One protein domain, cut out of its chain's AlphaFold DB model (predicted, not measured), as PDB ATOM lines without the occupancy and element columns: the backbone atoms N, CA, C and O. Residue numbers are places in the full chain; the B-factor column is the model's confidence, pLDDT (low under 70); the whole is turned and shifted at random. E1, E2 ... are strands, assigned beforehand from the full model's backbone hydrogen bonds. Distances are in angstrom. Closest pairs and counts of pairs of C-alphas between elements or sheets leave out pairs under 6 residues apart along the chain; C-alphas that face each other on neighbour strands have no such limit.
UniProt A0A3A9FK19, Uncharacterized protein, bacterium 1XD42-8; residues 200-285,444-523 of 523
ATOM      1  N   ARG A 200      -9.387  -5.477 -33.638       70.81
ATOM      2  CA  ARG A 200      -9.340  -4.364 -34.585       70.81
ATOM      3  C   ARG A 200      -8.490  -4.792 -35.775       70.81
ATOM      4  O   ARG A 200      -7.287  -5.008 -35.649       70.81
ATOM      5  N   LEU A 201      -9.144  -4.934 -36.921       70.81
ATOM      6  CA  LEU A 201      -8.529  -5.343 -38.177       70.81
ATOM      7  C   LEU A 201      -8.549  -4.146 -39.132       70.81
ATOM      8  O   LEU A 201      -9.579  -3.848 -39.733       70.81
ATOM      9  N   VAL A 202      -7.428  -3.435 -39.241       71.88
ATOM     10  CA  VAL A 202      -7.294  -2.310 -40.175       71.88
ATOM     11  C   VAL A 202      -6.727  -2.844 -41.480       71.88
ATOM     12  O   VAL A 202      -5.632  -3.399 -41.488       71.88
ATOM     13  N   PHE A 203      -7.454  -2.669 -42.579       69.94
ATOM     14  CA  PHE A 203      -7.024  -3.094 -43.909       69.94
ATOM     15  C   PHE A 203      -6.863  -1.891 -44.833       69.94
ATOM     16  O   PHE A 203      -7.611  -0.919 -44.725       69.94
ATOM     17  N   SER A 204      -5.913  -1.962 -45.766       67.75
ATOM     18  CA  SER A 204      -5.800  -0.970 -46.845       67.75
ATOM     19  C   SER A 204      -6.851  -1.158 -47.946       67.75
ATOM     20  O   SER A 204      -7.070  -0.246 -48.736       67.75
ATOM     21  N   GLU A 205      -7.474  -2.337 -48.006       72.19
ATOM     22  CA  GLU A 205      -8.342  -2.796 -49.094       72.19
ATOM     23  C   GLU A 205      -9.703  -3.308 -48.572       72.19
ATOM     24  O   GLU A 205      -9.836  -3.602 -47.379       72.19
ATOM     25  N   PRO A 206     -10.729  -3.444 -49.439       75.12
ATOM     26  CA  PRO A 206     -12.059  -3.893 -49.035       75.12
ATOM     27  C   PRO A 206     -12.086  -5.283 -48.380       75.12
ATOM     28  O   PRO A 206     -11.556  -6.263 -48.911       75.12
ATOM     29  N   VAL A 207     -12.800  -5.369 -47.255       80.62
ATOM     30  CA  VAL A 207     -13.057  -6.609 -46.511       80.62
ATOM     31  C   VAL A 207     -14.482  -7.075 -46.764       80.62
ATOM     32  O   VAL A 207     -15.436  -6.317 -46.602       80.62
ATOM     33  N   ILE A 208     -14.636  -8.349 -47.100       85.31
ATOM     34  CA  ILE A 208     -15.923  -8.998 -47.327       85.31
ATOM     35  C   ILE A 208     -16.097 -10.075 -46.255       85.31
ATOM     36  O   ILE A 208     -15.392 -11.086 -46.247       85.31
ATOM     37  N   LYS A 209     -17.039  -9.858 -45.333       88.12
ATOM     38  CA  LYS A 209     -17.431 -10.851 -44.325       88.12
ATOM     39  C   LYS A 209     -18.335 -11.896 -44.976       88.12
ATOM     40  O   LYS A 209     -19.358 -11.537 -45.551       88.12
ATOM     41  N   LEU A 210     -17.985 -13.175 -44.863       89.25
ATOM     42  CA  LEU A 210     -18.874 -14.256 -45.284       89.25
ATOM     43  C   LEU A 210     -20.059 -14.349 -44.313       89.25
ATOM     44  O   LEU A 210     -19.871 -14.358 -43.097       89.25
ATOM     45  N   GLU A 211     -21.274 -14.406 -44.858       83.31
ATOM     46  CA  GLU A 211     -22.539 -14.354 -44.104       83.31
ATOM     47  C   GLU A 211     -22.663 -15.476 -43.059       83.31
ATOM     48  O   GLU A 211     -23.292 -15.312 -42.017       83.31
ATOM     49  N   THR A 212     -22.054 -16.629 -43.342       81.38
ATOM     50  CA  THR A 212     -22.149 -17.856 -42.546       81.38
ATOM     51  C   THR A 212     -20.831 -18.629 -42.589       81.38
ATOM     52  O   THR A 212     -20.106 -18.579 -43.582       81.38
ATOM     53  N   GLY A 213     -20.519 -19.346 -41.509       77.00
ATOM     54  CA  GLY A 213     -19.285 -20.122 -41.351       77.00
ATOM     55  C   GLY A 213     -19.521 -21.631 -41.152       77.00
ATOM     56  O   GLY A 213     -20.577 -22.151 -41.544       77.00
ATOM     57  N   PRO A 214     -18.554 -22.347 -40.542       80.75
ATOM     58  CA  PRO A 214     -18.745 -23.708 -40.057       80.75
ATOM     59  C   PRO A 214     -19.824 -23.751 -38.971       80.75
ATOM     60  O   PRO A 214     -20.079 -22.766 -38.276       80.75
ATOM     61  N   LEU A 215     -20.448 -24.914 -38.822       84.06
ATOM     62  CA  LEU A 215     -21.229 -25.259 -37.639       84.06
ATOM     63  C   LEU A 215     -20.292 -25.714 -36.509       84.06
ATOM     64  O   LEU A 215     -19.119 -26.005 -36.733       84.06
ATOM     65  N   GLU A 216     -20.814 -25.802 -35.287       81.44
ATOM     66  CA  GLU A 216     -20.075 -26.360 -34.149       81.44
ATOM     67  C   GLU A 216     -19.558 -27.776 -34.481       81.44
ATOM     68  O   GLU A 216     -20.312 -28.627 -34.955       81.44
ATOM     69  N   GLY A 217     -18.256 -28.010 -34.283       83.44
ATOM     70  CA  GLY A 217     -17.589 -29.272 -34.634       83.44
ATOM     71  C   GLY A 217     -17.246 -29.462 -36.122       83.44
ATOM     72  O   GLY A 217     -16.638 -30.473 -36.472       83.44
ATOM     73  N   GLU A 218     -17.584 -28.520 -37.011       90.38
ATOM     74  CA  GLU A 218     -17.066 -28.511 -38.384       90.38
ATOM     75  C   GLU A 218     -15.722 -27.762 -38.471       90.38
ATOM     76  O   GLU A 218     -15.545 -26.685 -37.902       90.38
ATOM     77  N   ARG A 219     -14.785 -28.290 -39.264       90.69
ATOM     78  CA  ARG A 219     -13.523 -27.623 -39.633       90.69
ATOM     79  C   ARG A 219     -13.455 -27.378 -41.135       90.69
ATOM     80  O   ARG A 219     -13.954 -28.187 -41.914       90.69
ATOM     81  N   LEU A 220     -12.803 -26.298 -41.557       92.00
ATOM     82  CA  LEU A 220     -12.513 -26.069 -42.974       92.00
ATOM     83  C   LEU A 220     -11.523 -27.134 -43.481       92.00
ATOM     84  O   LEU A 220     -10.479 -27.345 -42.867       92.00
ATOM     85  N   THR A 221     -11.841 -27.781 -44.600       91.25
ATOM     86  CA  THR A 221     -11.022 -28.844 -45.212       91.25
ATOM     87  C   THR A 221     -10.548 -28.514 -46.624       91.25
ATOM     88  O   THR A 221      -9.460 -28.936 -47.006       91.25
ATOM     89  N   ALA A 222     -11.298 -27.708 -47.380       91.56
ATOM     90  CA  ALA A 222     -10.864 -27.163 -48.667       91.56
ATOM     91  C   ALA A 222     -11.536 -25.810 -48.951       91.56
ATOM     92  O   ALA A 222     -12.611 -25.515 -48.431       91.56
ATOM     93  N   TRP A 223     -10.942 -24.997 -49.822       93.44
ATOM     94  CA  TRP A 223     -11.548 -23.767 -50.341       93.44
ATOM     95  C   TRP A 223     -11.125 -23.533 -51.799       93.44
ATOM     96  O   TRP A 223     -10.156 -24.137 -52.254       93.44
ATOM     97  N   LEU A 224     -11.878 -22.720 -52.549       92.62
ATOM     98  CA  LEU A 224     -11.594 -22.435 -53.961       92.62
ATOM     99  C   LEU A 224     -12.149 -21.071 -54.418       92.62
ATOM    100  O   LEU A 224     -13.324 -20.766 -54.212       92.62
ATOM    101  N   GLU A 225     -11.324 -20.275 -55.105       91.44
ATOM    102  CA  GLU A 225     -11.729 -19.023 -55.764       91.44
ATOM    103  C   GLU A 225     -12.245 -19.284 -57.196       91.44
ATOM    104  O   GLU A 225     -11.564 -19.907 -58.011       91.44
ATOM    105  N   MET A 226     -13.431 -18.766 -57.540       89.50
ATOM    106  CA  MET A 226     -14.076 -18.966 -58.846       89.50
ATOM    107  C   MET A 226     -14.784 -17.700 -59.359       89.50
ATOM    108  O   MET A 226     -16.010 -17.581 -59.332       89.50
ATOM    109  N   GLY A 227     -14.031 -16.733 -59.888       87.00
ATOM    110  CA  GLY A 227     -14.621 -15.564 -60.555       87.00
ATOM    111  C   GLY A 227     -15.393 -14.654 -59.588       87.00
ATOM    112  O   GLY A 227     -14.782 -13.937 -58.806       87.00
ATOM    113  N   ASN A 228     -16.725 -14.632 -59.632       91.25
ATOM    114  CA  ASN A 228     -17.519 -13.908 -58.627       91.25
ATOM    115  C   ASN A 228     -17.983 -14.798 -57.459       91.25
ATOM    116  O   ASN A 228     -18.897 -14.419 -56.734       91.25
ATOM    117  N   ARG A 229     -17.406 -15.997 -57.308       93.44
ATOM    118  CA  ARG A 229     -17.760 -16.965 -56.269       93.44
ATOM    119  C   ARG A 229     -16.538 -17.396 -55.474       93.44
ATOM    120  O   ARG A 229     -15.436 -17.482 -56.017       93.44
ATOM    121  N   PHE A 230     -16.759 -17.703 -54.205       94.88
ATOM    122  CA  PHE A 230     -15.779 -18.332 -53.328       94.88
ATOM    123  C   PHE A 230     -16.428 -19.548 -52.669       94.88
ATOM    124  O   PHE A 230     -17.565 -19.462 -52.201       94.88
ATOM    125  N   LEU A 231     -15.755 -20.695 -52.698       95.44
ATOM    126  CA  LEU A 231     -16.283 -21.957 -52.191       95.44
ATOM    127  C   LEU A 231     -15.489 -22.388 -50.961       95.44
ATOM    128  O   LEU A 231     -14.263 -22.326 -50.963       95.44
ATOM    129  N   CYS A 232     -16.185 -22.879 -49.940       95.88
ATOM    130  CA  CYS A 232     -15.588 -23.433 -48.725       95.88
ATOM    131  C   CYS A 232     -16.205 -24.801 -48.442       95.88
ATOM    132  O   CYS A 232     -17.428 -24.921 -48.399       95.88
ATOM    133  N   ALA A 233     -15.378 -25.820 -48.232       95.50
ATOM    134  CA  ALA A 233     -15.802 -27.116 -47.729       95.50
ATOM    135  C   ALA A 233     -15.489 -27.196 -46.234       95.50
ATOM    136  O   ALA A 233     -14.334 -27.062 -45.825       95.50
ATOM    137  N   PHE A 234     -16.528 -27.408 -45.434       95.31
ATOM    138  CA  PHE A 234     -16.437 -27.650 -44.001       95.31
ATOM    139  C   PHE A 234     -16.807 -29.109 -43.721       95.31
ATOM    140  O   PHE A 234     -17.771 -29.605 -44.300       95.31
ATOM    141  N   THR A 235     -16.061 -29.808 -42.869       94.62
ATOM    142  CA  THR A 235     -16.289 -31.226 -42.547       94.62
ATOM    143  C   THR A 235     -16.407 -31.412 -41.038       94.62
ATOM    144  O   THR A 235     -15.586 -30.870 -40.296       94.62
ATOM    145  N   ASN A 236     -17.399 -32.185 -40.590       94.44
ATOM    146  CA  ASN A 236     -17.589 -32.552 -39.183       94.44
ATOM    147  C   ASN A 236     -16.655 -33.700 -38.731       94.44
ATOM    148  O   ASN A 236     -15.919 -34.287 -39.529       94.44
ATOM    149  N   GLU A 237     -16.696 -34.048 -37.443       91.56
ATOM    150  CA  GLU A 237     -15.910 -35.162 -36.877       91.56
ATOM    151  C   GLU A 237     -16.281 -36.542 -37.451       91.56
ATOM    152  O   GLU A 237     -15.436 -37.433 -37.510       91.56
ATOM    153  N   GLU A 238     -17.519 -36.714 -37.928       91.69
ATOM    154  CA  GLU A 238     -18.000 -37.942 -38.583       91.69
ATOM    155  C   GLU A 238     -17.481 -38.092 -40.025       91.69
ATOM    156  O   GLU A 238     -17.734 -39.104 -40.677       91.69
ATOM    157  N   GLY A 239     -16.768 -37.087 -40.546       91.88
ATOM    158  CA  GLY A 239     -16.240 -37.072 -41.906       91.88
ATOM    159  C   GLY A 239     -17.241 -36.633 -42.978       91.88
ATOM    160  O   GLY A 239     -16.874 -36.638 -44.147       91.88
ATOM    161  N   THR A 240     -18.453 -36.207 -42.613       94.56
ATOM    162  CA  THR A 240     -19.453 -35.621 -43.524       94.56
ATOM    163  C   THR A 240     -19.103 -34.164 -43.827       94.56
ATOM    164  O   THR A 240     -18.765 -33.398 -42.924       94.56
ATOM    165  N   SER A 241     -19.215 -33.755 -45.093       95.06
ATOM    166  CA  SER A 241     -18.876 -32.407 -45.556       95.06
ATOM    167  C   SER A 241     -20.062 -31.574 -46.032       95.06
ATOM    168  O   SER A 241     -21.088 -32.061 -46.513       95.06
ATOM    169  N   ARG A 242     -19.863 -30.261 -45.977       94.75
ATOM    170  CA  ARG A 242     -20.782 -29.220 -46.409       94.75
ATOM    171  C   ARG A 242     -20.010 -28.209 -47.253       94.75
ATOM    172  O   ARG A 242     -19.148 -27.503 -46.739       94.75
ATOM    173  N   ILE A 243     -20.300 -28.155 -48.553       95.19
ATOM    174  CA  ILE A 243     -19.719 -27.157 -49.460       95.19
ATOM    175  C   ILE A 243     -20.647 -25.948 -49.496       95.19
ATOM    176  O   ILE A 243     -21.797 -26.052 -49.924       95.19
ATOM    177  N   MET A 244     -20.145 -24.802 -49.061       94.88
ATOM    178  CA  MET A 244     -20.816 -23.508 -49.118       94.88
ATOM    179  C   MET A 244     -20.283 -22.715 -50.307       94.88
ATOM    180  O   MET A 244     -19.081 -22.719 -50.562       94.88
ATOM    181  N   THR A 245     -21.167 -22.041 -51.041       95.00
ATOM    182  CA  THR A 245     -20.785 -21.138 -52.135       95.00
ATOM    183  C   THR A 245     -21.227 -19.724 -51.798       95.00
ATOM    184  O   THR A 245     -22.418 -19.488 -51.611       95.00
ATOM    185  N   PHE A 246     -20.288 -18.787 -51.769       94.75
ATOM    186  CA  PHE A 246     -20.514 -17.380 -51.446       94.75
ATOM    187  C   PHE A 246     -20.333 -16.495 -52.679       94.75
ATOM    188  O   PHE A 246     -19.550 -16.834 -53.571       94.75
ATOM    189  N   ASP A 247     -21.013 -15.349 -52.730       94.06
ATOM    190  CA  ASP A 247     -20.663 -14.285 -53.675       94.06
ATOM    191  C   ASP A 247     -19.397 -13.570 -53.188       94.06
ATOM    192  O   ASP A 247     -19.343 -13.067 -52.066       94.06
ATOM    193  N   SER A 248     -18.367 -13.503 -54.031       91.62
ATOM    194  CA  SER A 248     -17.063 -12.943 -53.655       91.62
ATOM    195  C   SER A 248     -17.000 -11.408 -53.710       91.62
ATOM    196  O   SER A 248     -15.908 -10.842 -53.702       91.62
ATOM    197  N   LYS A 249     -18.143 -10.715 -53.807       89.50
ATOM    198  CA  LYS A 249     -18.257  -9.257 -53.640       89.50
ATOM    199  C   LYS A 249     -19.081  -8.868 -52.419       89.50
ATOM    200  O   LYS A 249     -18.783  -7.848 -51.813       89.50
ATOM    201  N   THR A 250     -20.126  -9.629 -52.091       86.69
ATOM    202  CA  THR A 250     -21.026  -9.307 -50.967       86.69
ATOM    203  C   THR A 250     -20.849 -10.217 -49.756       86.69
ATOM    204  O   THR A 250     -21.323  -9.872 -48.681       86.69
ATOM    205  N   GLY A 251     -20.210 -11.380 -49.916       90.06
ATOM    206  CA  GLY A 251     -20.085 -12.395 -48.867       90.06
ATOM    207  C   GLY A 251     -21.365 -13.199 -48.612       90.06
ATOM    208  O   GLY A 251     -21.357 -14.099 -47.772       90.06
ATOM    209  N   ALA A 252     -22.446 -12.912 -49.346       91.88
ATOM    210  CA  ALA A 252     -23.737 -13.575 -49.193       91.88
ATOM    211  C   ALA A 252     -23.674 -15.058 -49.588       91.88
ATOM    212  O   ALA A 252     -23.015 -15.428 -50.568       91.88
ATOM    213  N   LEU A 253     -24.399 -15.908 -48.859       93.44
ATOM    214  CA  LEU A 253     -24.504 -17.335 -49.137       93.44
ATOM    215  C   LEU A 253     -25.402 -17.579 -50.360       93.44
ATOM    216  O   LEU A 253     -26.616 -17.398 -50.322       93.44
ATOM    217  N   LEU A 254     -24.807 -18.058 -51.452       92.31
ATOM    218  CA  LEU A 254     -25.512 -18.385 -52.696       92.31
ATOM    219  C   LEU A 254     -26.069 -19.813 -52.712       92.31
ATOM    220  O   LEU A 254     -26.937 -20.125 -53.526       92.31
ATOM    221  N   GLY A 255     -25.563 -20.694 -51.848       90.88
ATOM    222  CA  GLY A 255     -26.096 -22.039 -51.684       90.88
ATOM    223  C   GLY A 255     -25.180 -22.975 -50.906       90.88
ATOM    224  O   GLY A 255     -24.048 -22.645 -50.554       90.88
ATOM    225  N   THR A 256     -25.696 -24.166 -50.612       92.38
ATOM    226  CA  THR A 256     -24.991 -25.205 -49.856       92.38
ATOM    227  C   THR A 256     -25.274 -26.577 -50.457       92.38
ATOM    228  O   THR A 256     -26.432 -26.923 -50.684       92.38
ATOM    229  N   ALA A 257     -24.222 -27.364 -50.657       92.06
ATOM    230  CA  ALA A 257     -24.287 -28.783 -50.983       92.06
ATOM    231  C   ALA A 257     -23.799 -29.607 -49.783       92.06
ATOM    232  O   ALA A 257     -22.913 -29.170 -49.046       92.06
ATOM    233  N   ARG A 258     -24.350 -30.805 -49.589       92.25
ATOM    234  CA  ARG A 258     -23.851 -31.776 -48.602       92.25
ATOM    235  C   ARG A 258     -23.143 -32.923 -49.310       92.25
ATOM    236  O   ARG A 258     -23.368 -33.166 -50.494       92.25
ATOM    237  N   GLU A 259     -22.261 -33.588 -48.587       93.44
ATOM    238  CA  GLU A 259     -21.514 -34.750 -49.041       93.44
ATOM    239  C   GLU A 259     -21.265 -35.661 -47.830       93.44
ATOM    240  O   GLU A 259     -20.891 -35.175 -46.770       93.44
ATOM    241  N   ALA A 260     -21.522 -36.960 -47.958       92.31
ATOM    242  CA  ALA A 260     -21.350 -37.943 -46.888       92.31
ATOM    243  C   ALA A 260     -19.872 -38.248 -46.570       92.31
ATOM    244  O   ALA A 260     -19.577 -38.774 -45.503       92.31
ATOM    245  N   GLU A 261     -18.953 -37.922 -47.482       92.50
ATOM    246  CA  GLU A 261     -17.507 -38.086 -47.297       92.50
ATOM    247  C   GLU A 261     -16.770 -36.757 -47.055       92.50
ATOM    248  O   GLU A 261     -17.298 -35.654 -47.243       92.50
ATOM    249  N   THR A 262     -15.501 -36.858 -46.645       92.06
ATOM    250  CA  THR A 262     -14.647 -35.693 -46.409       92.06
ATOM    251  C   THR A 262     -14.160 -35.136 -47.740       92.06
ATOM    252  O   THR A 262     -13.438 -35.822 -48.459       92.06
ATOM    253  N   ILE A 263     -14.488 -33.881 -48.054       93.44
ATOM    254  CA  ILE A 263     -13.843 -33.172 -49.163       93.44
ATOM    255  C   ILE A 263     -12.392 -32.892 -48.766       93.44
ATOM    256  O   ILE A 263     -12.133 -32.123 -47.846       93.44
ATOM    257  N   ARG A 264     -11.439 -33.521 -49.456       88.75
ATOM    258  CA  ARG A 264      -9.994 -33.327 -49.241       88.75
ATOM    259  C   ARG A 264      -9.419 -32.185 -50.071       88.75
ATOM    260  O   ARG A 264      -8.409 -31.603 -49.696       88.75
ATOM    261  N   ARG A 265     -10.025 -31.906 -51.229       89.19
ATOM    262  CA  ARG A 265      -9.510 -30.968 -52.236       89.19
ATOM    263  C   ARG A 265     -10.648 -30.446 -53.103       89.19
ATOM    264  O   ARG A 265     -11.596 -31.181 -53.378       89.19
ATOM    265  N   MET A 266     -10.534 -29.210 -53.579       92.19
ATOM    266  CA  MET A 266     -11.369 -28.675 -54.657       92.19
ATOM    267  C   MET A 266     -10.462 -28.043 -55.713       92.19
ATOM    268  O   MET A 266      -9.580 -27.267 -55.364       92.19
ATOM    269  N   ASP A 267     -10.677 -28.363 -56.988       89.25
ATOM    270  CA  ASP A 267      -9.964 -27.757 -58.122       89.25
ATOM    271  C   ASP A 267     -10.975 -27.182 -59.139       89.25
ATOM    272  O   ASP A 267     -12.094 -27.695 -59.247       89.25
ATOM    273  N   PRO A 268     -10.603 -26.182 -59.963       89.75
ATOM    274  CA  PRO A 268     -11.417 -25.762 -61.102       89.75
ATOM    275  C   PRO A 268     -11.550 -26.885 -62.141       89.75
ATOM    276  O   PRO A 268     -10.547 -27.435 -62.607       89.75
ATOM    277  N   SER A 269     -12.779 -27.172 -62.569       88.25
ATOM    278  CA  SER A 269     -13.056 -28.135 -63.637       88.25
ATOM    279  C   SER A 269     -12.994 -27.439 -64.993       88.25
ATOM    280  O   SER A 269     -13.491 -26.325 -65.177       88.25
ATOM    281  N   ARG A 270     -12.364 -28.106 -65.959       77.06
ATOM    282  CA  ARG A 270     -12.400 -27.746 -67.389       77.06
ATOM    283  C   ARG A 270     -12.672 -28.946 -68.290       77.06
ATOM    284  O   ARG A 270     -12.749 -28.789 -69.504       77.06
ATOM    285  N   ASP A 271     -12.783 -30.121 -67.683       72.19
ATOM    286  CA  ASP A 271     -12.652 -31.406 -68.362       72.19
ATOM    287  C   ASP A 271     -14.032 -32.083 -68.519       72.19
ATOM    288  O   ASP A 271     -14.184 -33.024 -69.288       72.19
ATOM    289  N   GLU A 272     -15.065 -31.548 -67.850       83.12
ATOM    290  CA  GLU A 272     -16.461 -31.974 -67.958       83.12
ATOM    291  C   GLU A 272     -17.375 -30.770 -68.258       83.12
ATOM    292  O   GLU A 272     -17.411 -29.787 -67.516       83.12
ATOM    293  N   SER A 273     -18.142 -30.842 -69.349       86.38
ATOM    294  CA  SER A 273     -19.029 -29.752 -69.773       86.38
ATOM    295  C   SER A 273     -20.209 -29.566 -68.813       86.38
ATOM    296  O   SER A 273     -20.939 -30.509 -68.528       86.38
ATOM    297  N   GLY A 274     -20.449 -28.323 -68.386       88.62
ATOM    298  CA  GLY A 274     -21.537 -27.955 -67.466       88.62
ATOM    299  C   GLY A 274     -21.124 -27.868 -65.994       88.62
ATOM    300  O   GLY A 274     -21.856 -27.281 -65.204       88.62
ATOM    301  N   PHE A 275     -19.933 -28.357 -65.641       92.62
ATOM    302  CA  PHE A 275     -19.395 -28.333 -64.280       92.62
ATOM    303  C   PHE A 275     -18.126 -27.479 -64.240       92.62
ATOM    304  O   PHE A 275     -17.215 -27.668 -65.047       92.62
ATOM    305  N   ASP A 276     -18.064 -26.525 -63.315       92.81
ATOM    306  CA  ASP A 276     -16.999 -25.519 -63.228       92.81
ATOM    307  C   ASP A 276     -15.998 -25.787 -62.089       92.81
ATOM    308  O   ASP A 276     -14.909 -25.207 -62.082       92.81
ATOM    309  N   TYR A 277     -16.290 -26.735 -61.190       93.56
ATOM    310  CA  TYR A 277     -15.323 -27.283 -60.236       93.56
ATOM    311  C   TYR A 277     -15.461 -28.793 -60.039       93.56
ATOM    312  O   TYR A 277     -16.452 -29.418 -60.420       93.56
ATOM    313  N   GLN A 278     -14.421 -29.377 -59.454       93.06
ATOM    314  CA  GLN A 278     -14.367 -30.766 -59.026       93.06
ATOM    315  C   GLN A 278     -13.957 -30.827 -57.551       93.06
ATOM    316  O   GLN A 278     -13.029 -30.131 -57.137       93.06
ATOM    317  N   ALA A 279     -14.649 -31.641 -56.756       93.38
ATOM    318  CA  ALA A 279     -14.343 -31.867 -55.345       93.38
ATOM    319  C   ALA A 279     -13.945 -33.333 -55.118       93.38
ATOM    320  O   ALA A 279     -14.635 -34.241 -55.575       93.38
ATOM    321  N   PHE A 280     -12.828 -33.560 -54.430       92.81
ATOM    322  CA  PHE A 280     -12.256 -34.888 -54.200       92.81
ATOM    323  C   PHE A 280     -12.634 -35.387 -52.812       92.81
ATOM    324  O   PHE A 280     -12.395 -34.683 -51.827       92.81
ATOM    325  N   THR A 281     -13.182 -36.596 -52.739       91.31
ATOM    326  CA  THR A 281     -13.315 -37.356 -51.492       91.31
ATOM    327  C   THR A 281     -12.178 -38.378 -51.378       91.31
ATOM    328  O   THR A 281     -11.226 -38.327 -52.153       91.31
ATOM    329  N   ASP A 282     -12.270 -39.317 -50.435       84.75
ATOM    330  CA  ASP A 282     -11.336 -40.447 -50.350       84.75
ATOM    331  C   ASP A 282     -11.624 -41.542 -51.405       84.75
ATOM    332  O   ASP A 282     -10.769 -42.387 -51.650       84.75
ATOM    333  N   THR A 283     -12.802 -41.533 -52.052       87.75
ATOM    334  CA  THR A 283     -13.249 -42.608 -52.971       87.75
ATOM    335  C   THR A 283     -13.773 -42.143 -54.339       87.75
ATOM    336  O   THR A 283     -14.027 -42.973 -55.220       87.75
ATOM    337  N   ARG A 284     -13.978 -40.833 -54.544       91.12
ATOM    338  CA  ARG A 284     -14.598 -40.286 -55.763       91.12
ATOM    339  C   ARG A 284     -14.233 -38.832 -56.052       91.12
ATOM    340  O   ARG A 284     -13.815 -38.075 -55.177       91.12
ATOM    341  N   ILE A 285     -14.468 -38.435 -57.301       92.56
ATOM    342  CA  ILE A 285     -14.465 -37.042 -57.762       92.56
ATOM    343  C   ILE A 285     -15.910 -36.618 -58.013       92.56
ATOM    344  O   ILE A 285     -16.659 -37.306 -58.705       92.56
ATOM    345  N   PRO A 444      13.418 -12.840 -46.904       51.94
ATOM    346  CA  PRO A 444      13.925 -12.282 -45.660       51.94
ATOM    347  C   PRO A 444      13.456 -13.091 -44.429       51.94
ATOM    348  O   PRO A 444      12.353 -12.906 -43.951       51.94
ATOM    349  N   HIS A 445      14.359 -13.902 -43.867       52.25
ATOM    350  CA  HIS A 445      14.451 -14.290 -42.439       52.25
ATOM    351  C   HIS A 445      13.304 -15.071 -41.736       52.25
ATOM    352  O   HIS A 445      12.110 -14.865 -41.897       52.25
ATOM    353  N   SER A 446      13.718 -15.950 -40.816       52.53
ATOM    354  CA  SER A 446      12.919 -17.025 -40.202       52.53
ATOM    355  C   SER A 446      11.986 -16.643 -39.036       52.53
ATOM    356  O   SER A 446      11.549 -17.528 -38.301       52.53
ATOM    357  N   GLN A 447      11.690 -15.356 -38.815       53.00
ATOM    358  CA  GLN A 447      10.778 -14.910 -37.737       53.00
ATOM    359  C   GLN A 447       9.402 -14.444 -38.236       53.00
ATOM    360  O   GLN A 447       8.551 -14.067 -37.432       53.00
ATOM    361  N   GLU A 448       9.178 -14.479 -39.546       60.28
ATOM    362  CA  GLU A 448       7.936 -14.053 -40.186       60.28
ATOM    363  C   GLU A 448       7.035 -15.262 -40.464       60.28
ATOM    364  O   GLU A 448       7.506 -16.307 -40.915       60.28
ATOM    365  N   THR A 449       5.724 -15.117 -40.258       62.72
ATOM    366  CA  THR A 449       4.761 -16.048 -40.869       62.72
ATOM    367  C   THR A 449       4.415 -15.521 -42.257       62.72
ATOM    368  O   THR A 449       4.241 -14.313 -42.445       62.72
ATOM    369  N   GLN A 450       4.368 -16.413 -43.245       67.81
ATOM    370  CA  GLN A 450       4.269 -16.046 -44.655       67.81
ATOM    371  C   GLN A 450       3.203 -16.887 -45.369       67.81
ATOM    372  O   GLN A 450       3.056 -18.094 -45.140       67.81
ATOM    373  N   TRP A 451       2.447 -16.228 -46.244       70.44
ATOM    374  CA  TRP A 451       1.433 -16.833 -47.099       70.44
ATOM    375  C   TRP A 451       1.631 -16.349 -48.531       70.44
ATOM    376  O   TRP A 451       2.116 -15.245 -48.775       70.44
ATOM    377  N   TYR A 452       1.249 -17.190 -49.481       72.38
ATOM    378  CA  TYR A 452       1.560 -17.012 -50.894       72.38
ATOM    379  C   TYR A 452       0.270 -17.107 -51.678       72.38
ATOM    380  O   TYR A 452      -0.521 -18.012 -51.404       72.38
ATOM    381  N   SER A 453       0.071 -16.193 -52.629       70.31
ATOM    382  CA  SER A 453      -0.967 -16.370 -53.638       70.31
ATOM    383  C   SER A 453      -0.752 -17.702 -54.344       70.31
ATOM    384  O   SER A 453       0.397 -18.107 -54.542       70.31
ATOM    385  N   ASP A 454      -1.832 -18.358 -54.775       66.94
ATOM    386  CA  ASP A 454      -1.729 -19.617 -55.525       66.94
ATOM    387  C   ASP A 454      -0.708 -19.510 -56.665       66.94
ATOM    388  O   ASP A 454       0.048 -20.442 -56.902       66.94
ATOM    389  N   ASP A 455      -0.637 -18.355 -57.341       66.31
ATOM    390  CA  ASP A 455       0.269 -18.106 -58.467       66.31
ATOM    391  C   ASP A 455       1.709 -17.671 -58.115       66.31
ATOM    392  O   ASP A 455       2.524 -17.473 -59.021       66.31
ATOM    393  N   PHE A 456       2.032 -17.506 -56.827       67.69
ATOM    394  CA  PHE A 456       3.331 -17.046 -56.310       67.69
ATOM    395  C   PHE A 456       3.846 -15.749 -56.966       67.69
ATOM    396  O   PHE A 456       5.053 -15.488 -57.033       67.69
ATOM    397  N   SER A 457       2.933 -14.907 -57.462       68.06
ATOM    398  CA  SER A 457       3.230 -13.533 -57.878       68.06
ATOM    399  C   SER A 457       3.314 -12.590 -56.674       68.06
ATOM    400  O   SER A 457       4.111 -11.641 -56.677       68.06
ATOM    401  N   THR A 458       2.508 -12.889 -55.650       72.12
ATOM    402  CA  THR A 458       2.175 -12.010 -54.535       72.12
ATOM    403  C   THR A 458       2.278 -12.759 -53.208       72.12
ATOM    404  O   THR A 458       1.981 -13.947 -53.096       72.12
ATOM    405  N   PHE A 459       2.757 -12.044 -52.200       75.38
ATOM    406  CA  PHE A 459       3.208 -12.585 -50.930       75.38
ATOM    407  C   PHE A 459       2.581 -11.752 -49.834       75.38
ATOM    408  O   PHE A 459       2.575 -10.524 -49.913       75.38
ATOM    409  N   LEU A 460       2.101 -12.416 -48.796       75.94
ATOM    410  CA  LEU A 460       1.679 -11.769 -47.575       75.94
ATOM    411  C   LEU A 460       2.663 -12.146 -46.476       75.94
ATOM    412  O   LEU A 460       2.745 -13.303 -46.066       75.94
ATOM    413  N   VAL A 461       3.417 -11.154 -46.022       76.62
ATOM    414  CA  VAL A 461       4.354 -11.285 -44.907       76.62
ATOM    415  C   VAL A 461       3.698 -10.718 -43.659       76.62
ATOM    416  O   VAL A 461       3.247  -9.576 -43.704       76.62
ATOM    417  N   SER A 462       3.677 -11.463 -42.549       76.56
ATOM    418  CA  SER A 462       3.325 -10.916 -41.233       76.56
ATOM    419  C   SER A 462       4.551 -10.764 -40.333       76.56
ATOM    420  O   SER A 462       5.245 -11.747 -40.058       76.56
ATOM    421  N   GLU A 463       4.737  -9.567 -39.788       78.00
ATOM    422  CA  GLU A 463       5.720  -9.254 -38.750       78.00
ATOM    423  C   GLU A 463       5.014  -9.013 -37.413       78.00
ATOM    424  O   GLU A 463       4.000  -8.315 -37.352       78.00
ATOM    425  N   LYS A 464       5.572  -9.514 -36.307       71.38
ATOM    426  CA  LYS A 464       5.113  -9.117 -34.973       71.38
ATOM    427  C   LYS A 464       5.729  -7.771 -34.594       71.38
ATOM    428  O   LYS A 464       6.952  -7.662 -34.516       71.38
ATOM    429  N   GLN A 465       4.899  -6.772 -34.308       69.12
ATOM    430  CA  GLN A 465       5.366  -5.479 -33.803       69.12
ATOM    431  C   GLN A 465       5.177  -5.372 -32.284       69.12
ATOM    432  O   GLN A 465       4.620  -6.258 -31.638       69.12
ATOM    433  N   LYS A 466       5.725  -4.310 -31.687       58.38
ATOM    434  CA  LYS A 466       5.796  -4.157 -30.228       58.38
ATOM    435  C   LYS A 466       4.422  -3.948 -29.579       58.38
ATOM    436  O   LYS A 466       4.197  -4.458 -28.485       58.38
ATOM    437  N   ASP A 467       3.536  -3.245 -30.281       57.56
ATOM    438  CA  ASP A 467       2.250  -2.754 -29.770       57.56
ATOM    439  C   ASP A 467       1.045  -3.264 -30.609       57.56
ATOM    440  O   ASP A 467      -0.084  -2.831 -30.416       57.56
ATOM    441  N   VAL A 468       1.283  -4.216 -31.526       60.62
ATOM    442  CA  VAL A 468       0.316  -4.800 -32.485       60.62
ATOM    443  C   VAL A 468       0.469  -6.330 -32.458       60.62
ATOM    444  O   VAL A 468       1.591  -6.819 -32.315       60.62
ATOM    445  N   LEU A 469      -0.610  -7.113 -32.618       66.75
ATOM    446  CA  LEU A 469      -0.513  -8.585 -32.652       66.75
ATOM    447  C   LEU A 469       0.323  -9.049 -33.855       66.75
ATOM    448  O   LEU A 469       1.267  -9.821 -33.673       66.75
ATOM    449  N   PHE A 470       0.025  -8.524 -35.049       77.00
ATOM    450  CA  PHE A 470       0.941  -8.515 -36.194       77.00
ATOM    451  C   PHE A 470       0.586  -7.434 -37.232       77.00
ATOM    452  O   PHE A 470      -0.560  -6.994 -37.338       77.00
ATOM    453  N   GLN A 471       1.582  -7.056 -38.034       80.62
ATOM    454  CA  GLN A 471       1.457  -6.220 -39.226       80.62
ATOM    455  C   GLN A 471       1.695  -7.081 -40.473       80.62
ATOM    456  O   GLN A 471       2.765  -7.664 -40.635       80.62
ATOM    457  N   GLY A 472       0.695  -7.168 -41.344       82.50
ATOM    458  CA  GLY A 472       0.750  -7.776 -42.666       82.50
ATOM    459  C   GLY A 472       1.162  -6.776 -43.752       82.50
ATOM    460  O   GLY A 472       0.699  -5.629 -43.749       82.50
ATOM    461  N   TYR A 473       1.976  -7.227 -44.708       82.81
ATOM    462  CA  TYR A 473       2.424  -6.466 -45.880       82.81
ATOM    463  C   TYR A 473       2.249  -7.290 -47.151       82.81
ATOM    464  O   TYR A 473       2.643  -8.459 -47.191       82.81
ATOM    465  N   LEU A 474       1.715  -6.658 -48.196       79.94
ATOM    466  CA  LEU A 474       1.586  -7.268 -49.513       79.94
ATOM    467  C   LEU A 474       2.849  -6.972 -50.333       79.94
ATOM    468  O   LEU A 474       3.078  -5.830 -50.737       79.94
ATOM    469  N   VAL A 475       3.672  -7.993 -50.574       77.62
ATOM    470  CA  VAL A 475       4.963  -7.861 -51.268       77.62
ATOM    471  C   VAL A 475       4.999  -8.692 -52.553       77.62
ATOM    472  O   VAL A 475       4.210  -9.616 -52.753       77.62
ATOM    473  N   SER A 476       5.891  -8.340 -53.480       76.50
ATOM    474  CA  SER A 476       6.015  -9.015 -54.781       76.50
ATOM    475  C   SER A 476       7.177 -10.004 -54.786       76.50
ATOM    476  O   SER A 476       8.227  -9.700 -54.224       76.50
ATOM    477  N   ALA A 477       7.065 -11.096 -55.556       69.38
ATOM    478  CA  ALA A 477       8.164 -12.040 -55.837       69.38
ATOM    479  C   ALA A 477       9.499 -11.367 -56.213       69.38
ATOM    480  O   ALA A 477      10.569 -11.940 -56.039       69.38
ATOM    481  N   ARG A 478       9.431 -10.171 -56.815       72.62
ATOM    482  CA  ARG A 478      10.591  -9.424 -57.324       72.62
ATOM    483  C   ARG A 478      11.239  -8.497 -56.293       72.62
ATOM    484  O   ARG A 478      12.298  -7.954 -56.591       72.62
ATOM    485  N   LYS A 479      10.572  -8.265 -55.159       75.56
ATOM    486  CA  LYS A 479      11.000  -7.413 -54.040       75.56
ATOM    487  C   LYS A 479      10.389  -7.931 -52.722       75.56
ATOM    488  O   LYS A 479       9.511  -7.275 -52.153       75.56
ATOM    489  N   PRO A 480      10.770  -9.134 -52.268       70.81
ATOM    490  CA  PRO A 480      10.223  -9.756 -51.058       70.81
ATOM    491  C   PRO A 480      10.513  -8.954 -49.774       70.81
ATOM    492  O   PRO A 480       9.865  -9.171 -48.752       70.81
ATOM    493  N   GLU A 481      11.452  -8.010 -49.814       75.31
ATOM    494  CA  GLU A 481      11.816  -7.078 -48.742       75.31
ATOM    495  C   GLU A 481      10.983  -5.776 -48.695       75.31
ATOM    496  O   GLU A 481      11.156  -4.970 -47.781       75.31
ATOM    497  N   ASP A 482      10.091  -5.530 -49.663       80.44
ATOM    498  CA  ASP A 482       9.398  -4.240 -49.811       80.44
ATOM    499  C   ASP A 482       8.244  -4.053 -48.808       80.44
ATOM    500  O   ASP A 482       7.076  -4.278 -49.110       80.44
ATOM    501  N   ARG A 483       8.567  -3.595 -47.593       80.56
ATOM    502  CA  ARG A 483       7.591  -3.256 -46.537       80.56
ATOM    503  C   ARG A 483       6.877  -1.906 -46.744       80.56
ATOM    504  O   ARG A 483       6.212  -1.428 -45.830       80.56
ATOM    505  N   SER A 484       6.987  -1.259 -47.912       78.38
ATOM    506  CA  SER A 484       6.409   0.085 -48.133       78.38
ATOM    507  C   SER A 484       4.875   0.130 -48.164       78.38
ATOM    508  O   SER A 484       4.297   1.217 -48.120       78.38
ATOM    509  N   ARG A 485       4.216  -1.033 -48.244       73.69
ATOM    510  CA  ARG A 485       2.757  -1.181 -48.318       73.69
ATOM    511  C   ARG A 485       2.236  -2.078 -47.188       73.69
ATOM    512  O   ARG A 485       2.101  -3.288 -47.392       73.69
ATOM    513  N   PRO A 486       1.957  -1.520 -45.995       78.69
ATOM    514  CA  PRO A 486       1.165  -2.223 -44.993       78.69
ATOM    515  C   PRO A 486      -0.222  -2.525 -45.573       78.69
ATOM    516  O   PRO A 486      -0.868  -1.642 -46.133       78.69
ATOM    517  N   PHE A 487      -0.645  -3.780 -45.458       78.75
ATOM    518  CA  PHE A 487      -1.914  -4.280 -45.991       78.75
ATOM    519  C   PHE A 487      -2.946  -4.544 -44.889       78.75
ATOM    520  O   PHE A 487      -4.135  -4.296 -45.072       78.75
ATOM    521  N   LEU A 488      -2.481  -5.051 -43.744       82.00
ATOM    522  CA  LEU A 488      -3.312  -5.479 -42.621       82.00
ATOM    523  C   LEU A 488      -2.618  -5.161 -41.295       82.00
ATOM    524  O   LEU A 488      -1.503  -5.613 -41.079       82.00
ATOM    525  N   THR A 489      -3.282  -4.470 -40.380       81.25
ATOM    526  CA  THR A 489      -2.826  -4.273 -38.996       81.25
ATOM    527  C   THR A 489      -3.825  -4.948 -38.058       81.25
ATOM    528  O   THR A 489      -5.013  -4.627 -38.099       81.25
ATOM    529  N   VAL A 490      -3.364  -5.905 -37.243       77.06
ATOM    530  CA  VAL A 490      -4.215  -6.659 -36.305       77.06
ATOM    531  C   VAL A 490      -3.901  -6.267 -34.866       77.06
ATOM    532  O   VAL A 490      -2.828  -6.562 -34.342       77.06
ATOM    533  N   GLU A 491      -4.864  -5.633 -34.212       76.25
ATOM    534  CA  GLU A 491      -4.784  -5.122 -32.842       76.25
ATOM    535  C   GLU A 491      -5.915  -5.705 -31.972       76.25
ATOM    536  O   GLU A 491      -6.856  -6.327 -32.469       76.25
ATOM    537  N   GLY A 492      -5.850  -5.485 -30.656       70.12
ATOM    538  CA  GLY A 492      -6.904  -5.891 -29.718       70.12
ATOM    539  C   GLY A 492      -6.733  -7.304 -29.153       70.12
ATOM    540  O   GLY A 492      -5.613  -7.757 -28.901       70.12
ATOM    541  N   ARG A 493      -7.855  -7.985 -28.886       69.19
ATOM    542  CA  ARG A 493      -7.893  -9.332 -28.289       69.19
ATOM    543  C   ARG A 493      -8.789 -10.256 -29.110       69.19
ATOM    544  O   ARG A 493      -9.893  -9.879 -29.470       69.19
ATOM    545  N   GLY A 494      -8.310 -11.474 -29.348       74.38
ATOM    546  CA  GLY A 494      -8.998 -12.520 -30.106       74.38
ATOM    547  C   GLY A 494      -8.001 -13.380 -30.882       74.38
ATOM    548  O   GLY A 494      -6.787 -13.251 -30.703       74.38
ATOM    549  N   THR A 495      -8.516 -14.231 -31.762       80.38
ATOM    550  CA  THR A 495      -7.743 -15.064 -32.688       80.38
ATOM    551  C   THR A 495      -7.931 -14.553 -34.110       80.38
ATOM    552  O   THR A 495      -9.048 -14.556 -34.618       80.38
ATOM    553  N   PHE A 496      -6.849 -14.154 -34.777       82.12
ATOM    554  CA  PHE A 496      -6.847 -13.943 -36.223       82.12
ATOM    555  C   PHE A 496      -5.897 -14.946 -36.871       82.12
ATOM    556  O   PHE A 496      -4.717 -14.997 -36.524       82.12
ATOM    557  N   GLU A 497      -6.403 -15.722 -37.822       82.00
ATOM    558  CA  GLU A 497      -5.636 -16.711 -38.570       82.00
ATOM    559  C   GLU A 497      -5.844 -16.501 -40.069       82.00
ATOM    560  O   GLU A 497      -6.968 -16.388 -40.550       82.00
ATOM    561  N   MET A 498      -4.757 -16.482 -40.837       81.81
ATOM    562  CA  MET A 498      -4.851 -16.457 -42.295       81.81
ATOM    563  C   MET A 498      -4.799 -17.885 -42.819       81.81
ATOM    564  O   MET A 498      -3.839 -18.624 -42.597       81.81
ATOM    565  N   ILE A 499      -5.863 -18.268 -43.512       85.12
ATOM    566  CA  ILE A 499      -6.105 -19.625 -43.993       85.12
ATOM    567  C   ILE A 499      -5.279 -19.862 -45.259       85.12
ATOM    568  O   ILE A 499      -4.588 -20.872 -45.393       85.12
ATOM    569  N   GLY A 500      -5.319 -18.904 -46.184       80.50
ATOM    570  CA  GLY A 500      -4.654 -18.992 -47.477       80.50
ATOM    571  C   GLY A 500      -4.795 -17.711 -48.288       80.50
ATOM    572  O   GLY A 500      -5.478 -16.771 -47.878       80.50
ATOM    573  N   VAL A 501      -4.134 -17.668 -49.441       81.50
ATOM    574  CA  VAL A 501      -4.174 -16.523 -50.352       81.50
ATOM    575  C   VAL A 501      -4.447 -17.052 -51.752       81.50
ATOM    576  O   VAL A 501      -3.706 -17.874 -52.280       81.50
ATOM    577  N   SER A 502      -5.558 -16.601 -52.315       83.06
ATOM    578  CA  SER A 502      -6.016 -16.951 -53.659       83.06
ATOM    579  C   SER A 502      -5.345 -16.045 -54.703       83.06
ATOM    580  O   SER A 502      -4.231 -15.582 -54.478       83.06
ATOM    581  N   LYS A 503      -5.969 -15.772 -55.855       79.44
ATOM    582  CA  LYS A 503      -5.439 -14.838 -56.870       79.44
ATOM    583  C   LYS A 503      -5.905 -13.399 -56.660       79.44
ATOM    584  O   LYS A 503      -5.279 -12.490 -57.198       79.44
ATOM    585  N   ARG A 504      -7.006 -13.194 -55.930       85.56
ATOM    586  CA  ARG A 504      -7.586 -11.861 -55.648       85.56
ATOM    587  C   ARG A 504      -7.962 -11.616 -54.192       85.56
ATOM    588  O   ARG A 504      -8.336 -10.496 -53.857       85.56
ATOM    589  N   TYR A 505      -7.931 -12.649 -53.355       87.38
ATOM    590  CA  TYR A 505      -8.382 -12.563 -51.969       87.38
ATOM    591  C   TYR A 505      -7.424 -13.264 -51.015       87.38
ATOM    592  O   TYR A 505      -7.033 -14.413 -51.239       87.38
ATOM    593  N   ILE A 506      -7.121 -12.607 -49.905       86.31
ATOM    594  CA  ILE A 506      -6.602 -13.257 -48.704       86.31
ATOM    595  C   ILE A 506      -7.812 -13.814 -47.955       86.31
ATOM    596  O   ILE A 506      -8.764 -13.084 -47.677       86.31
ATOM    597  N   PHE A 507      -7.793 -15.114 -47.671       90.00
ATOM    598  CA  PHE A 507      -8.844 -15.794 -46.925       90.00
ATOM    599  C   PHE A 507      -8.400 -15.950 -45.472       90.00
ATOM    600  O   PHE A 507      -7.352 -16.539 -45.193       90.00
ATOM    601  N   ALA A 508      -9.185 -15.408 -44.546       88.50
ATOM    602  CA  ALA A 508      -8.853 -15.366 -43.130       88.50
ATOM    603  C   ALA A 508     -10.036 -15.759 -42.239       88.50
ATOM    604  O   ALA A 508     -11.201 -15.678 -42.630       88.50
ATOM    605  N   TYR A 509      -9.700 -16.161 -41.022       88.81
ATOM    606  CA  TYR A 509     -10.589 -16.410 -39.901       88.81
ATOM    607  C   TYR A 509     -10.302 -15.377 -38.809       88.81
ATOM    608  O   TYR A 509      -9.142 -15.095 -38.504       88.81
ATOM    609  N   ALA A 510     -11.353 -14.819 -38.220       84.56
ATOM    610  CA  ALA A 510     -11.272 -13.956 -37.051       84.56
ATOM    611  C   ALA A 510     -12.291 -14.423 -36.008       84.56
ATOM    612  O   ALA A 510     -13.430 -14.726 -36.358       84.56
ATOM    613  N   ASP A 511     -11.895 -14.459 -34.741       83.06
ATOM    614  CA  ASP A 511     -12.730 -14.917 -33.631       83.06
ATOM    615  C   ASP A 511     -12.445 -14.087 -32.380       83.06
ATOM    616  O   ASP A 511     -11.300 -13.961 -31.941       83.06
ATOM    617  N   ASP A 512     -13.487 -13.449 -31.863       75.75
ATOM    618  CA  ASP A 512     -13.434 -12.439 -30.810       75.75
ATOM    619  C   ASP A 512     -14.836 -12.243 -30.189       75.75
ATOM    620  O   ASP A 512     -15.717 -13.090 -30.339       75.75
ATOM    621  N   SER A 513     -15.083 -11.135 -29.487       64.94
ATOM    622  CA  SER A 513     -16.385 -10.823 -28.870       64.94
ATOM    623  C   SER A 513     -17.580 -10.690 -29.836       64.94
ATOM    624  O   SER A 513     -18.728 -10.683 -29.376       64.94
ATOM    625  N   GLN A 514     -17.343 -10.577 -31.148       67.38
ATOM    626  CA  GLN A 514     -18.371 -10.600 -32.202       67.38
ATOM    627  C   GLN A 514     -18.571 -12.010 -32.789       67.38
ATOM    628  O   GLN A 514     -19.416 -12.206 -33.664       67.38
ATOM    629  N   GLY A 515     -17.803 -12.986 -32.300       72.75
ATOM    630  CA  GLY A 515     -17.847 -14.385 -32.689       72.75
ATOM    631  C   GLY A 515     -17.034 -14.731 -33.945       72.75
ATOM    632  O   GLY A 515     -16.478 -13.850 -34.622       72.75
ATOM    633  N   PRO A 516     -16.990 -16.035 -34.273       81.69
ATOM    634  CA  PRO A 516     -16.205 -16.574 -35.370       81.69
ATOM    635  C   PRO A 516     -16.736 -16.089 -36.720       81.69
ATOM    636  O   PRO A 516     -17.918 -16.233 -37.044       81.69
ATOM    637  N   ARG A 517     -15.848 -15.534 -37.545       85.38
ATOM    638  CA  ARG A 517     -16.166 -15.021 -38.881       85.38
ATOM    639  C   ARG A 517     -15.060 -15.329 -39.875       85.38
ATOM    640  O   ARG A 517     -13.874 -15.250 -39.568       85.38
ATOM    641  N   TYR A 518     -15.477 -15.624 -41.098       90.50
ATOM    642  CA  TYR A 518     -14.587 -15.830 -42.231       90.50
ATOM    643  C   TYR A 518     -14.597 -14.585 -43.116       90.50
ATOM    644  O   TYR A 518     -15.649 -13.985 -43.352       90.50
ATOM    645  N   LEU A 519     -13.416 -14.180 -43.570       88.88
ATOM    646  CA  LEU A 519     -13.165 -12.909 -44.240       88.88
ATOM    647  C   LEU A 519     -12.450 -13.157 -45.568       88.88
ATOM    648  O   LEU A 519     -11.443 -13.866 -45.610       88.88
ATOM    649  N   LEU A 520     -12.943 -12.533 -46.634       89.94
ATOM    650  CA  LEU A 520     -12.222 -12.366 -47.891       89.94
ATOM    651  C   LEU A 520     -11.739 -10.922 -47.957       89.94
ATOM    652  O   LEU A 520     -12.553 -10.005 -48.023       89.94
ATOM    653  N   ILE A 521     -10.426 -10.714 -47.937       84.81
ATOM    654  CA  ILE A 521      -9.845  -9.379 -48.079       84.81
ATOM    655  C   ILE A 521      -9.275  -9.271 -49.484       84.81
ATOM    656  O   ILE A 521      -8.406 -10.064 -49.854       84.81
ATOM    657  N   GLN A 522      -9.800  -8.341 -50.277       83.38
ATOM    658  CA  GLN A 522      -9.343  -8.133 -51.649       83.38
ATOM    659  C   GLN A 522      -7.931  -7.514 -51.661       83.38
ATOM    660  O   GLN A 522      -7.566  -6.832 -50.708       83.38
ATOM    661  N   TYR A 523      -7.141  -7.757 -52.712       75.50
ATOM    662  CA  TYR A 523      -5.836  -7.113 -52.930       75.50
ATOM    663  C   TYR A 523      -5.477  -6.974 -54.425       75.50
ATOM    664  O   TYR A 523      -6.252  -7.494 -55.266       75.50
TER     665      TYR A 523
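Overview. This is residues 200 to 285 and 444 to 523 of the 523 residues of an uncharacterized protein of bacterium 1XD42-8 (UniProt A0A3A9FK19). Two lobes of strands stand side by side, joined by residues 210 to 218. The larger lobe is a flattened sandwich, nearly a closed barrel: the curled sheet E1 E12 E11 E10 E9 faces the sheet E2 E15 E14 E13, with E9 beside E13 at one margin. In the smaller lobe, the hairpin E7 and E8 covers part of one face of the sheet E3 E4 E5 E6, at its E3 side. The 166 printed residues have no named helix and 15 strands, E1 to E15 along the chain; the class is all strand, and the sheets are antiparallel. The whole is compact, radius of gyration of the C-alphas 16.8 A, spanning 47 by 38 by 30 A.

Arrangement. The largest sheet, twisted, runs E1, residues 200 to 203, E12, 486 to 492, E11, 470 to 476, E10, 458 to 463, and E9, 449 to 452. Within hydrogen-bond range are N 202 and O 489, 2.9 A, N 472 and O 488, 2.7 A, N 473 and O 461, 2.9 A, and N 460 and O 451, 2.8 A. Face to face with it, planes 7 degrees apart, is the sheet E2, residues 207 to 209, E15, 517 to 522, E14, 505 to 511, and E13, 495 to 501; its pairs include N 208 and O 520, 2.8 A, N 508 and O 519, 2.9 A, and N 509 and O 497, 2.8 A. The closest C-alphas of E9 and E13 are those of Tyr 452 and Val 501, 5.8 A apart. E1 and E2 meet only through their link. The twisted sheet E3, residues 219 to 226, E4, 229 to 235, E5, 241 to 247, and E6, 253 to 259, is a meander, each strand the antiparallel neighbour of the one before, as are E9 to E12 and E13 to E15. It has N 224 and O 231, 2.9 A, N 244 and O 232, 2.8 A, and N 243 and O 257, 2.8 A. Facing it is the hairpin E7, residues 265 to 268, and E8, 277 to 280, with N 278 and O 267, 2.9 A. The closest C-alphas of E3 and E7 are those of Ala 222 and Arg 265, 5.4 A. E3 and E14 are only just apart, 8.2 A.

Along the chain. E1 begins at C-alpha 200, (-9.340, -4.364, -34.585). E3, 21.1 A long, bends by 50 degrees at residue 222; E5 measures 19.9 A, E4 19.8 A and E11 19.3 A. E15 ends at C-alpha 522, (-9.343, -8.133, -51.649).

Size, cuts and confidence. The C-alphas farthest apart, Ser 273 and Lys 466, are 53.2 A apart. Residues 286 to 443 are not printed; C-alphas 285 and 444 are 39.6 A apart. Of the links printed whole, none is long. Mean pLDDT of the printed part is 82.3; 22 residues are under 70, among them 444 to 450.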